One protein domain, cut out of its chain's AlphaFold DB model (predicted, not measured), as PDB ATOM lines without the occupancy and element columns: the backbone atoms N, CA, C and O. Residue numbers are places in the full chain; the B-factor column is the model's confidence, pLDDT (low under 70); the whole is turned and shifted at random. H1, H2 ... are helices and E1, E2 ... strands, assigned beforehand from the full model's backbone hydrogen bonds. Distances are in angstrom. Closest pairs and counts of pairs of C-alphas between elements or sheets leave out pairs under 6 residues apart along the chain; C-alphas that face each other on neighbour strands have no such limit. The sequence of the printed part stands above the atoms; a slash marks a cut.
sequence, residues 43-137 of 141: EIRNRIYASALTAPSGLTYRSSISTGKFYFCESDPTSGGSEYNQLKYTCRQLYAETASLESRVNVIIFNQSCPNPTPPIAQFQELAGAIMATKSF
ATOM      1  N   GLU A  43     168.887 123.578 125.434       91.88
ATOM      2  CA  GLU A  43     169.519 122.619 124.517       91.88
ATOM      3  C   GLU A  43     170.401 121.602 125.256       91.88
ATOM      4  O   GLU A  43     170.313 120.398 125.012       91.88
ATOM      5  N   ILE A  44     171.222 122.072 126.198       94.50
ATOM      6  CA  ILE A  44     172.104 121.202 126.980       94.50
ATOM      7  C   ILE A  44     171.274 120.316 127.908       94.50
ATOM      8  O   ILE A  44     171.543 119.118 128.000       94.50
ATOM      9  N   ARG A  45     170.224 120.867 128.531       92.94
ATOM     10  CA  ARG A  45     169.292 120.075 129.347       92.94
ATOM     11  C   ARG A  45     168.635 118.966 128.530       92.94
ATOM     12  O   ARG A  45     168.662 117.820 128.957       92.94
ATOM     13  N   ASN A  46     168.164 119.265 127.321       90.50
ATOM     14  CA  ASN A  46     167.565 118.273 126.427       90.50
ATOM     15  C   ASN A  46     168.535 117.141 126.071       90.50
ATOM     16  O   ASN A  46     168.127 115.982 126.046       90.50
ATOM     17  N   ARG A  47     169.822 117.442 125.841       91.25
ATOM     18  CA  ARG A  47     170.851 116.410 125.600       91.25
ATOM     19  C   ARG A  47     171.091 115.539 126.835       91.25
ATOM     20  O   ARG A  47     171.238 114.323 126.702       91.25
ATOM     21  N   ILE A  48     171.093 116.138 128.026       92.38
ATOM     22  CA  ILE A  48     171.199 115.405 129.297       92.38
ATOM     23  C   ILE A  48     169.973 114.510 129.493       92.38
ATOM     24  O   ILE A  48     170.142 113.327 129.772       92.38
ATOM     25  N   TYR A  49     168.758 115.031 129.296       91.50
ATOM     26  CA  TYR A  49     167.527 114.250 129.413       91.50
ATOM     27  C   TYR A  49     167.499 113.105 128.417       91.50
ATOM     28  O   TYR A  49     167.224 111.988 128.821       91.50
ATOM     29  N   ALA A  50     167.834 113.347 127.148       88.56
ATOM     30  CA  ALA A  50     167.900 112.289 126.149       88.56
ATOM     31  C   ALA A  50     168.876 111.190 126.581       88.56
ATOM     32  O   ALA A  50     168.526 110.019 126.528       88.56
ATOM     33  N   SER A  51     170.053 111.558 127.090       88.00
ATOM     34  CA  SER A  51     171.051 110.584 127.547       88.00
ATOM     35  C   SER A  51     170.585 109.809 128.784       88.00
ATOM     36  O   SER A  51     170.726 108.593 128.838       88.00
ATOM     37  N   ALA A  52     169.999 110.495 129.768       88.62
ATOM     38  CA  ALA A  52     169.513 109.889 131.010       88.62
ATOM     39  C   ALA A  52     168.230 109.063 130.817       88.62
ATOM     40  O   ALA A  52     167.987 108.125 131.570       88.62
ATOM     41  N   LEU A  53     167.420 109.424 129.819       89.12
ATOM     42  CA  LEU A  53     166.164 108.776 129.457       89.12
ATOM     43  C   LEU A  53     166.307 107.878 128.222       89.12
ATOM     44  O   LEU A  53     165.283 107.496 127.668       89.12
ATOM     45  N   THR A  54     167.519 107.495 127.805       89.62
ATOM     46  CA  THR A  54     167.712 106.430 126.807       89.62
ATOM     47  C   THR A  54     167.803 105.056 127.479       89.62
ATOM     48  O   THR A  54     168.591 104.838 128.398       89.62
ATOM     49  N   ALA A  55     167.014 104.107 126.992       86.94
ATOM     50  CA  ALA A  55     166.991 102.703 127.367       86.94
ATOM     51  C   ALA A  55     167.295 101.863 126.112       86.94
ATOM     52  O   ALA A  55     166.409 101.688 125.273       86.94
ATOM     53  N   PRO A  56     168.522 101.326 125.964       84.25
ATOM     54  CA  PRO A  56     168.922 100.557 124.780       84.25
ATOM     55  C   PRO A  56     168.020  99.348 124.499       84.25
ATOM     56  O   PRO A  56     167.714  99.059 123.346       84.25
ATOM     57  N   SER A  57     167.550  98.683 125.557       84.06
ATOM     58  CA  SER A  57     166.642  97.530 125.490       84.06
ATOM     59  C   SER A  57     165.162  97.923 125.310       84.06
ATOM     60  O   SER A  57     164.293  97.055 125.272       84.06
ATOM     61  N   GLY A  58     164.851  99.222 125.219       84.88
ATOM     62  CA  GLY A  58     163.488  99.746 125.158       84.88
ATOM     63  C   GLY A  58     162.765  99.784 126.509       84.88
ATOM     64  O   GLY A  58     163.292  99.394 127.556       84.88
ATOM     65  N   LEU A  59     161.529 100.283 126.478       85.88
ATOM     66  CA  LEU A  59     160.671 100.445 127.653       85.88
ATOM     67  C   LEU A  59     159.392  99.634 127.505       85.88
ATOM     68  O   LEU A  59     158.754  99.657 126.458       85.88
ATOM     69  N   THR A  60     158.970  98.975 128.578       85.25
ATOM     70  CA  THR A  60     157.645  98.362 128.651       85.25
ATOM     71  C   THR A  60     156.638  99.374 129.177       85.25
ATOM     72  O   THR A  60     156.830  99.960 130.246       85.25
ATOM     73  N   TYR A  61     155.549  99.567 128.441       82.19
ATOM     74  CA  TYR A  61     154.407 100.333 128.921       82.19
ATOM     75  C   TYR A  61     153.491  99.433 129.748       82.19
ATOM     76  O   TYR A  61     153.108  98.347 129.311       82.19
ATOM     77  N   ARG A  62     153.129  99.892 130.946       77.75
ATOM     78  CA  ARG A  62     152.128  99.241 131.790       77.75
ATOM     79  C   ARG A  62     151.047 100.259 132.119       77.75
ATOM     80  O   ARG A  62     151.289 101.230 132.841       77.75
ATOM     81  N   SER A  63     149.858 100.004 131.588       69.81
ATOM     82  CA  SER A  63     148.646 100.711 131.987       69.81
ATOM     83  C   SER A  63     148.362 100.401 133.459       69.81
ATOM     84  O   SER A  63     148.327  99.238 133.870       69.81
ATOM     85  N   SER A  64     148.233 101.445 134.273       65.44
ATOM     86  CA  SER A  64     147.731 101.343 135.640       65.44
ATOM     87  C   SER A  64     146.508 102.238 135.764       65.44
ATOM     88  O   SER A  64     146.420 103.253 135.081       65.44
ATOM     89  N   ILE A  65     145.588 101.878 136.661       54.34
ATOM     90  CA  ILE A  65     144.265 102.506 136.825       54.34
ATOM     91  C   ILE A  65     144.339 104.041 136.974       54.34
ATOM     92  O   ILE A  65     143.375 104.731 136.660       54.34
ATOM     93  N   SER A  66     145.468 104.589 137.444       55.84
ATOM     94  CA  SER A  66     145.631 106.027 137.675       55.84
ATOM     95  C   SER A  66     146.531 106.748 136.671       55.84
ATOM     96  O   SER A  66     146.335 107.941 136.471       55.84
ATOM     97  N   THR A  67     147.513 106.078 136.059       63.66
ATOM     98  CA  THR A  67     148.435 106.663 135.064       63.66
ATOM     99  C   THR A  67     149.219 105.564 134.343       63.66
ATOM    100  O   THR A  67     149.783 104.674 134.987       63.66
ATOM    101  N   GLY A  68     149.316 105.631 133.014       70.31
ATOM    102  CA  GLY A  68     150.260 104.808 132.257       70.31
ATOM    103  C   GLY A  68     151.704 105.112 132.667       70.31
ATOM    104  O   GLY A  68     152.105 106.276 132.712       70.31
ATOM    105  N   LYS A  69     152.483 104.076 132.989       78.62
ATOM    106  CA  LYS A  69     153.883 104.203 133.424       78.62
ATOM    107  C   LYS A  69     154.806 103.360 132.551       78.62
ATOM    108  O   LYS A  69     154.424 102.284 132.087       78.62
ATOM    109  N   PHE A  70     156.029 103.848 132.369       82.69
ATOM    110  CA  PHE A  70     157.090 103.132 131.665       82.69
ATOM    111  C   PHE A  70     158.034 102.455 132.650       82.69
ATOM    112  O   PHE A  70     158.416 103.046 133.660       82.69
ATOM    113  N   TYR A  71     158.439 101.237 132.317       81.69
ATOM    114  CA  TYR A  71     159.370 100.414 133.083       81.69
ATOM    115  C   TYR A  71     160.455  99.878 132.147       81.69
ATOM    116  O   TYR A  71     160.243  99.785 130.937       81.69
ATOM    117  N   PHE A  72     161.611  99.497 132.687       78.50
ATOM    118  CA  PHE A  72     162.638  98.820 131.891       78.50
ATOM    119  C   PHE A  72     162.132  97.463 131.393       78.50
ATOM    120  O   PHE A  72     161.521  96.722 132.165       78.50
ATOM    121  N   CYS A  73     162.437  97.117 130.137       68.81
ATOM    122  CA  CYS A  73     162.050  95.834 129.538       68.81
ATOM    123  C   CYS A  73     162.620  94.610 130.281       68.81
ATOM    124  O   CYS A  73     162.037  93.532 130.228       68.81
ATOM    125  N   GLU A  74     163.735  94.778 130.990       65.69
ATOM    126  CA  GLU A  74     164.411  93.720 131.756       65.69
ATOM    127  C   GLU A  74     163.792  93.486 133.143       65.69
ATOM    128  O   GLU A  74     164.177  92.554 133.846       65.69
ATOM    129  N   SER A  75     162.833  94.320 133.552       61.97
ATOM    130  CA  SER A  75     162.180  94.166 134.851       61.97
ATOM    131  C   SER A  75     161.226  92.979 134.796       61.97
ATOM    132  O   SER A  75     160.298  92.971 133.984       61.97
ATOM    133  N   ASP A  76     161.420  91.999 135.680       60.44
ATOM    134  CA  ASP A  76     160.475  90.899 135.867       60.44
ATOM    135  C   ASP A  76     159.067  91.485 136.098       60.44
ATOM    136  O   ASP A  76     158.902  92.280 137.030       60.44
ATOM    137  N   PRO A  77     158.051  91.130 135.283       58.22
ATOM    138  CA  PRO A  77     156.702  91.694 135.375       58.22
ATOM    139  C   PRO A  77     156.017  91.441 136.730       58.22
ATOM    140  O   PRO A  77     155.040  92.128 137.060       58.22
ATOM    141  N   THR A  78     156.512  90.465 137.502       60.91
ATOM    142  CA  THR A  78     156.013  90.106 138.837       60.91
ATOM    143  C   THR A  78     156.649  90.930 139.954       60.91
ATOM    144  O   THR A  78     155.994  91.216 140.958       60.91
ATOM    145  N   SER A  79     157.884  91.390 139.757       59.44
ATOM    146  CA  SER A  79     158.495  92.401 140.609       59.44
ATOM    147  C   SER A  79     157.881  93.747 140.228       59.44
ATOM    148  O   SER A  79     157.804  94.079 139.049       59.44
ATOM    149  N   GLY A  80     157.354  94.518 141.180       60.84
ATOM    150  CA  GLY A  80     156.800  95.850 140.909       60.84
ATOM    151  C   GLY A  80     157.890  96.813 140.436       60.84
ATOM    152  O   GLY A  80     158.353  97.618 141.235       60.84
ATOM    153  N   GLY A  81     158.324  96.665 139.178       64.94
ATOM    154  CA  GLY A  81     159.558  97.212 138.627       64.94
ATOM    155  C   GLY A  81     159.733  98.701 138.888       64.94
ATOM    156  O   GLY A  81     158.775  99.432 139.133       64.94
ATOM    157  N   SER A  82     160.974  99.171 138.822       71.12
ATOM    158  CA  SER A  82     161.249 100.595 139.002       71.12
ATOM    159  C   SER A  82     160.711 101.389 137.809       71.12
ATOM    160  O   SER A  82     161.000 101.057 136.657       71.12
ATOM    161  N   GLU A  83     159.911 102.425 138.078       78.50
ATOM    162  CA  GLU A  83     159.460 103.361 137.045       78.50
ATOM    163  C   GLU A  83     160.682 104.001 136.370       78.50
ATOM    164  O   GLU A  83     161.649 104.373 137.031       78.50
ATOM    165  N   TYR A  84     160.653 104.126 135.049       83.19
ATOM    166  CA  TYR A  84     161.814 104.560 134.282       83.19
ATOM    167  C   TYR A  84     162.162 106.040 134.510       83.19
ATOM    168  O   TYR A  84     163.299 106.383 134.834       83.19
ATOM    169  N   ASN A  85     161.176 106.935 134.386       81.62
ATOM    170  CA  ASN A  85     161.405 108.374 134.508       81.62
ATOM    171  C   ASN A  85     161.379 108.841 135.968       81.62
ATOM    172  O   ASN A  85     160.433 109.474 136.437       81.62
ATOM    173  N   GLN A  86     162.461 108.551 136.684       85.12
ATOM    174  CA  GLN A  86     162.679 109.064 138.036       85.12
ATOM    175  C   GLN A  86     162.897 110.590 138.058       85.12
ATOM    176  O   GLN A  86     162.559 111.246 139.043       85.12
ATOM    177  N   LEU A  87     163.396 111.180 136.961       83.62
ATOM    178  CA  LEU A  87     163.636 112.628 136.847       83.62
ATOM    179  C   LEU A  87     162.345 113.447 136.952       83.62
ATOM    180  O   LEU A  87     162.357 114.560 137.473       83.62
ATOM    181  N   LYS A  88     161.213 112.884 136.527       84.00
ATOM    182  CA  LYS A  88     159.899 113.525 136.641       84.00
ATOM    183  C   LYS A  88     159.518 113.857 138.089       84.00
ATOM    184  O   LYS A  88     158.739 114.779 138.318       84.00
ATOM    185  N   TYR A  89     160.051 113.127 139.068       84.00
ATOM    186  CA  TYR A  89     159.646 113.250 140.470       84.00
ATOM    187  C   TYR A  89     160.563 114.128 141.319       84.00
ATOM    188  O   TYR A  89     160.278 114.339 142.495       84.00
ATOM    189  N   THR A  90     161.640 114.677 140.755       86.06
ATOM    190  CA  THR A  90     162.572 115.510 141.527       86.06
ATOM    191  C   THR A  90     162.033 116.924 141.751       86.06
ATOM    192  O   THR A  90     162.153 117.465 142.846       86.06
ATOM    193  N   CYS A  91     161.445 117.550 140.725       88.31
ATOM    194  CA  CYS A  91     160.787 118.855 140.838       88.31
ATOM    195  C   CYS A  91     159.775 119.090 139.705       88.31
ATOM    196  O   CYS A  91     159.819 118.441 138.661       88.31
ATOM    197  N   ARG A  92     158.877 120.073 139.885       87.56
ATOM    198  CA  ARG A  92     157.814 120.398 138.910       87.56
ATOM    199  C   ARG A  92     158.344 120.832 137.541       87.56
ATOM    200  O   ARG A  92     157.715 120.537 136.533       87.56
ATOM    201  N   GLN A  93     159.488 121.517 137.499       88.81
ATOM    202  CA  GLN A  93     160.092 121.925 136.231       88.81
ATOM    203  C   GLN A  93     160.580 120.708 135.437       88.81
ATOM    204  O   GLN A  93     160.277 120.589 134.255       88.81
ATOM    205  N   LEU A  94     161.275 119.778 136.094       88.19
ATOM    206  CA  LEU A  94     161.750 118.555 135.448       88.19
ATOM    207  C   LEU A  94     160.597 117.639 135.044       88.19
ATOM    208  O   LEU A  94     160.660 117.044 133.973       88.19
ATOM    209  N   TYR A  95     159.514 117.597 135.822       87.62
ATOM    210  CA  TYR A  95     158.269 116.958 135.395       87.62
ATOM    211  C   TYR A  95     157.804 117.498 134.038       87.62
ATOM    212  O   TYR A  95     157.601 116.726 133.108       87.62
ATOM    213  N   ALA A  96     157.659 118.820 133.913       86.50
ATOM    214  CA  ALA A  96     157.147 119.442 132.695       86.50
ATOM    215  C   ALA A  96     158.093 119.257 131.497       86.50
ATOM    216  O   ALA A  96     157.632 118.977 130.395       86.50
ATOM    217  N   GLU A  97     159.407 119.381 131.709       87.31
ATOM    218  CA  GLU A  97     160.400 119.261 130.633       87.31
ATOM    219  C   GLU A  97     160.613 117.813 130.168       87.31
ATOM    220  O   GLU A  97     160.933 117.588 129.001       87.31
ATOM    221  N   THR A  98     160.450 116.832 131.061       87.38
ATOM    222  CA  THR A  98     160.699 115.416 130.742       87.38
ATOM    223  C   THR A  98     159.445 114.625 130.410       87.38
ATOM    224  O   THR A  98     159.568 113.540 129.843       87.38
ATOM    225  N   ALA A  99     158.251 115.153 130.698       81.06
ATOM    226  CA  ALA A  99     156.998 114.506 130.341       81.06
ATOM    227  C   ALA A  99     156.948 114.226 128.830       81.06
ATOM    228  O   ALA A  99     157.021 115.138 128.007       81.06
ATOM    229  N   SER A 100     156.792 112.953 128.468       79.44
ATOM    230  CA  SER A 100     156.726 112.461 127.084       79.44
ATOM    231  C   SER A 100     158.062 112.394 126.336       79.44
ATOM    232  O   SER A 100     158.072 112.007 125.161       79.44
ATOM    233  N   LEU A 101     159.198 112.727 126.960       85.00
ATOM    234  CA  LEU A 101     160.505 112.486 126.333       85.00
ATOM    235  C   LEU A 101     160.804 110.990 126.236       85.00
ATOM    236  O   LEU A 101     161.407 110.562 125.254       85.00
ATOM    237  N   GLU A 102     160.318 110.190 127.182       83.38
ATOM    238  CA  GLU A 102     160.552 108.747 127.240       83.38
ATOM    239  C   GLU A 102     160.043 108.048 125.979       83.38
ATOM    240  O   GLU A 102     160.743 107.210 125.418       83.38
ATOM    241  N   SER A 103     158.867 108.445 125.483       82.88
ATOM    242  CA  SER A 103     158.288 107.912 124.244       82.88
ATOM    243  C   SER A 103     158.952 108.432 122.969       82.88
ATOM    244  O   SER A 103     158.714 107.889 121.896       82.88
ATOM    245  N   ARG A 104     159.739 109.511 123.053       85.56
ATOM    246  CA  ARG A 104     160.411 110.110 121.889       85.56
ATOM    247  C   ARG A 104     161.788 109.520 121.645       85.56
ATOM    248  O   ARG A 104     162.216 109.476 120.496       85.56
ATOM    249  N   VAL A 105     162.486 109.135 122.711       87.56
ATOM    250  CA  VAL A 105     163.870 108.647 122.628       87.56
ATOM    251  C   VAL A 105     163.979 107.127 122.750       87.56
ATOM    252  O   VAL A 105     165.034 106.585 122.440       87.56
ATOM    253  N   ASN A 106     162.903 106.432 123.140       87.25
ATOM    254  CA  ASN A 106     162.900 104.975 123.298       87.25
ATOM    255  C   ASN A 106     161.866 104.276 122.427       87.25
ATOM    256  O   ASN A 106     160.797 104.808 122.128       87.25
ATOM    257  N   VAL A 107     162.162 103.012 122.126       88.69
ATOM    258  CA  VAL A 107     161.184 102.062 121.600       88.69
ATOM    259  C   VAL A 107     160.273 101.611 122.741       88.69
ATOM    260  O   VAL A 107     160.749 101.152 123.782       88.69
ATOM    261  N   ILE A 108     158.961 101.743 122.540       87.81
ATOM    262  CA  ILE A 108     157.942 101.331 123.508       87.81
ATOM    263  C   ILE A 108     157.401  99.950 123.137       87.81
ATOM    264  O   ILE A 108     156.960  99.721 122.012       87.81
ATOM    265  N   ILE A 109     157.404  99.046 124.111       86.62
ATOM    266  CA  ILE A 109     156.914  97.676 124.014       86.62
ATOM    267  C   ILE A 109     155.644  97.566 124.859       86.62
ATOM    268  O   ILE A 109     155.635  97.876 126.051       86.62
ATOM    269  N   PHE A 110     154.556  97.113 124.246       83.38
ATOM    270  CA  PHE A 110     153.288  96.865 124.930       83.38
ATOM    271  C   PHE A 110     153.217  95.391 125.309       83.38
ATOM    272  O   PHE A 110     153.043  94.534 124.440       83.38
ATOM    273  N   ASN A 111     153.400  95.084 126.593       72.00
ATOM    274  CA  ASN A 111     153.498  93.703 127.055       72.00
ATOM    275  C   ASN A 111     152.150  93.185 127.597       72.00
ATOM    276  O   ASN A 111     151.398  93.912 128.249       72.00
ATOM    277  N   GLN A 112     151.850  91.914 127.317       63.84
ATOM    278  CA  GLN A 112     150.621  91.216 127.713       63.84
ATOM    279  C   GLN A 112     150.820  90.300 128.935       63.84
ATOM    280  O   GLN A 112     149.944  89.508 129.259       63.84
ATOM    281  N   SER A 113     151.948  90.382 129.645       57.72
ATOM    282  CA  SER A 113     152.268  89.452 130.745       57.72
ATOM    283  C   SER A 113     151.422  89.607 132.024       57.72
ATOM    284  O   SER A 113     151.719  88.958 133.022       57.72
ATOM    285  N   CYS A 114     150.394  90.462 132.048       52.53
ATOM    286  CA  CYS A 114     149.499  90.598 133.204       52.53
ATOM    287  C   CYS A 114     148.324  89.602 133.118       52.53
ATOM    288  O   CYS A 114     147.850  89.342 132.017       52.53
ATOM    289  N   PRO A 115     147.785  89.104 134.251       52.94
ATOM    290  CA  PRO A 115     146.722  88.084 134.284       52.94
ATOM    291  C   PRO A 115     145.384  88.524 133.661       52.94
ATOM    292  O   PRO A 115     144.501  87.700 133.456       52.94
ATOM    293  N   ASN A 116     145.236  89.811 133.339       59.53
ATOM    294  CA  ASN A 116     144.154  90.337 132.515       59.53
ATOM    295  C   ASN A 116     144.737  91.430 131.602       59.53
ATOM    296  O   ASN A 116     144.729  92.609 131.967       59.53
ATOM    297  N   PRO A 117     145.394  91.050 130.494       64.38
ATOM    298  CA  PRO A 117     146.168  91.998 129.722       64.38
ATOM    299  C   PRO A 117     145.235  92.858 128.884       64.38
ATOM    300  O   PRO A 117     144.555  92.375 127.979       64.38
ATOM    301  N   THR A 118     145.244  94.162 129.150       73.00
ATOM    302  CA  THR A 118     144.701  95.146 128.216       73.00
ATOM    303  C   THR A 118     145.348  94.900 126.849       73.00
ATOM    304  O   THR A 118     146.582  94.827 126.780       73.00
ATOM    305  N   PRO A 119     144.574  94.747 125.761       80.81
ATOM    306  CA  PRO A 119     145.152  94.453 124.460       80.81
ATOM    307  C   PRO A 119     146.111  95.586 124.049       80.81
ATOM    308  O   PRO A 119     145.836  96.749 124.360       80.81
ATOM    309  N   PRO A 120     147.218  95.296 123.338       80.94
ATOM    310  CA  PRO A 120     148.227  96.295 122.977       80.94
ATOM    311  C   PRO A 120     147.651  97.533 122.292       80.94
ATOM    312  O   PRO A 120     148.118  98.640 122.526       80.94
ATOM    313  N   ILE A 121     146.591  97.360 121.497       83.44
ATOM    314  CA  ILE A 121     145.896  98.469 120.837       83.44
ATOM    315  C   ILE A 121     145.256  99.441 121.839       83.44
ATOM    316  O   ILE A 121     145.351 100.651 121.655       83.44
ATOM    317  N   ALA A 122     144.664  98.938 122.923       82.81
ATOM    318  CA  ALA A 122     144.062  99.771 123.958       82.81
ATOM    319  C   ALA A 122     145.141 100.447 124.819       82.81
ATOM    320  O   ALA A 122     145.008 101.621 125.151       82.81
ATOM    321  N   GLN A 123     146.254  99.756 125.092       81.12
ATOM    322  CA  GLN A 123     147.417 100.367 125.747       81.12
ATOM    323  C   GLN A 123     148.021 101.502 124.901       81.12
ATOM    324  O   GLN A 123     148.354 102.564 125.420       81.12
ATOM    325  N   PHE A 124     148.126 101.300 123.586       83.56
ATOM    326  CA  PHE A 124     148.584 102.325 122.652       83.56
ATOM    327  C   PHE A 124     147.633 103.526 122.611       83.56
ATOM    328  O   PHE A 124     148.092 104.665 122.638       83.56
ATOM    329  N   GLN A 125     146.318 103.293 122.574       84.56
ATOM    330  CA  GLN A 125     145.316 104.362 122.605       84.56
ATOM    331  C   GLN A 125     145.387 105.180 123.900       84.56
ATOM    332  O   GLN A 125     145.330 106.408 123.844       84.56
ATOM    333  N   GLU A 126     145.563 104.524 125.048       82.94
ATOM    334  CA  GLU A 126     145.753 105.202 126.333       82.94
ATOM    335  C   GLU A 126     147.028 106.050 126.331       82.94
ATOM    336  O   GLU A 126     146.989 107.231 126.685       82.94
ATOM    337  N   LEU A 127     148.145 105.482 125.869       83.31
ATOM    338  CA  LEU A 127     149.402 106.210 125.751       83.31
ATOM    339  C   LEU A 127     149.260 107.427 124.825       83.31
ATOM    340  O   LEU A 127     149.692 108.524 125.176       83.31
ATOM    341  N   ALA A 128     148.634 107.253 123.660       82.50
ATOM    342  CA  ALA A 128     148.395 108.336 122.714       82.50
ATOM    343  C   ALA A 128     147.527 109.441 123.337       82.50
ATOM    344  O   ALA A 128     147.865 110.621 123.225       82.50
ATOM    345  N   GLY A 129     146.460 109.072 124.053       81.56
ATOM    346  CA  GLY A 129     145.622 110.012 124.796       81.56
ATOM    347  C   GLY A 129     146.406 110.789 125.857       81.56
ATOM    348  O   GLY A 129     146.314 112.015 125.917       81.56
ATOM    349  N   ALA A 130     147.237 110.100 126.641       78.50
ATOM    350  CA  ALA A 130     148.069 110.715 127.672       78.50
ATOM    351  C   ALA A 130     149.097 111.698 127.085       78.50
ATOM    352  O   ALA A 130     149.220 112.824 127.569       78.50
ATOM    353  N   ILE A 131     149.787 111.324 126.001       77.06
ATOM    354  CA  ILE A 131     150.746 112.205 125.314       77.06
ATOM    355  C   ILE A 131     150.039 113.465 124.799       77.06
ATOM    356  O   ILE A 131     150.533 114.578 124.990       77.06
ATOM    357  N   MET A 132     148.866 113.322 124.180       77.69
ATOM    358  CA  MET A 132     148.110 114.466 123.665       77.69
ATOM    359  C   MET A 132     147.629 115.400 124.786       77.69
ATOM    360  O   MET A 132     147.700 116.619 124.627       77.69
ATOM    361  N   ALA A 133     147.234 114.857 125.940       72.44
ATOM    362  CA  ALA A 133     146.830 115.642 127.108       72.44
ATOM    363  C   ALA A 133     147.988 116.429 127.751       72.44
ATOM    364  O   ALA A 133     147.773 117.506 128.301       72.44
ATOM    365  N   THR A 134     149.229 115.940 127.669       65.75
ATOM    366  CA  THR A 134     150.390 116.705 128.168       65.75
ATOM    367  C   THR A 134     150.740 117.897 127.276       65.75
ATOM    368  O   THR A 134     151.186 118.927 127.775       65.75
ATOM    369  N   LYS A 135     150.490 117.804 125.963       58.12
ATOM    370  CA  LYS A 135     150.761 118.897 125.016       58.12
ATOM    371  C   LYS A 135     149.756 120.042 125.115       58.12
ATOM    372  O   LYS A 135     150.138 121.185 124.890       58.12
ATOM    373  N   SER A 136     148.506 119.767 125.487       56.00
ATOM    374  CA  SER A 136     147.495 120.819 125.663       56.00
ATOM    375  C   SER A 136     147.761 121.733 126.867       56.00
ATOM    376  O   SER A 136     147.200 122.821 126.928       56.00
ATOM    377  N   PHE A 137     148.649 121.339 127.785       48.00
ATOM    378  CA  PHE A 137     149.052 122.136 128.950       48.00
ATOM    379  C   PHE A 137     150.395 122.876 128.783       48.00
ATOM    380  O   PHE A 137     150.828 123.554 129.712       48.00
TER     381      PHE A 137
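What this domain is: This is residues 43 to 137 of the 141 residues of an uncharacterized protein of Clohesyomyces aquaticus (UniProt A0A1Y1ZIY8). A small sheet of three strands, E2, E1 and E3, lies near the middle, and the long helix H5 packs on it with residues 120 to 127 and then runs on past it, roughly along the longest axis. Towards the end where the printed part begins, the smaller helices H1, H2, H3 and H4 make a loose group with few contacts, while the loops of residues 73 to 81 and 111 to 119 lie towards the other end. The printed part has 95 residues, with five named helices and three named strands in the order H1, E1, E2, H2, H3, H4, E3, H5; the sheet runs E2, E1, E3 and is mixed, and the class is mixed, helices and strands. The whole is compact, with a radius of gyration of the C-alphas of 13.3 A and spans of 41 by 29 by 21 A.

Where its parts are: H1 holds residues 43 to 52, 14.3 A long, and begins at C-alpha 43 (169.519, 122.619, 124.517). E1 is residues 59 to 62, 9.6 A, with C-alpha 59 at (160.671, 100.445, 127.653), and E2 is residues 69 to 72, 10.4 A. Then come H2, residues 86 to 89, H3, residues 92 to 98, 10.0 A, and H4, residues 102 to 105. E3 is residues 108 to 110, 6.6 A. H5, residues 120 to 135, is 22.8 A long and ends at C-alpha 135 (150.761, 118.897, 125.016).

How they stand to each other: E1 is the inner strand. It forms an antiparallel hairpin with E2, at 140 degrees, with N 60 and O 71 2.8 A apart, within hydrogen-bond range. E1 and E3 are parallel neighbours, at 40 degrees, with N 109 and O 59 2.8 A apart, within hydrogen-bond range. H5 is on the sheet at a height of 10.4 A, two layers, a helix on one face of a sheet. It lies over E1 and only just over E3, where 3 of its C-alphas fall, and runs across the strands, at 72 degrees to E1 on the local plane. The closest C-alphas of H5 and E3 are those of Pro 120 and Phe 110, 5.5 A apart. H4 only grazes the sheet, with residues 102 to 103. H1 is close to H4 but not clearly touching, the closest C-alphas being those of Ala 50 and Val 105, 6.5 A. H1 and H3 are close but not clearly touching, about perpendicular at 78 degrees, with the C-alphas of Tyr 49 and Thr 98 closest at 7.1 A. H2 and H3 touch, closest at the C-alphas of Lys 88 and Tyr 95, 4.0 A. H5 and H3 are apart. In H1, H3 and H5 every O i to N i+4 pair is within hydrogen-bond range; H2 and H4 are too short for such a pair.

The domain as a whole: The C-alphas farthest apart are those of Glu 43 and Pro 115, 42.5 A. The printed part has no cut. The link from E2 to H2 is long, 13 residues. Mean pLDDT of the printed part is 78.1, and it is under 70 in residues 63 to 67, 73 to 81, 112 to 117 and 134 to 137.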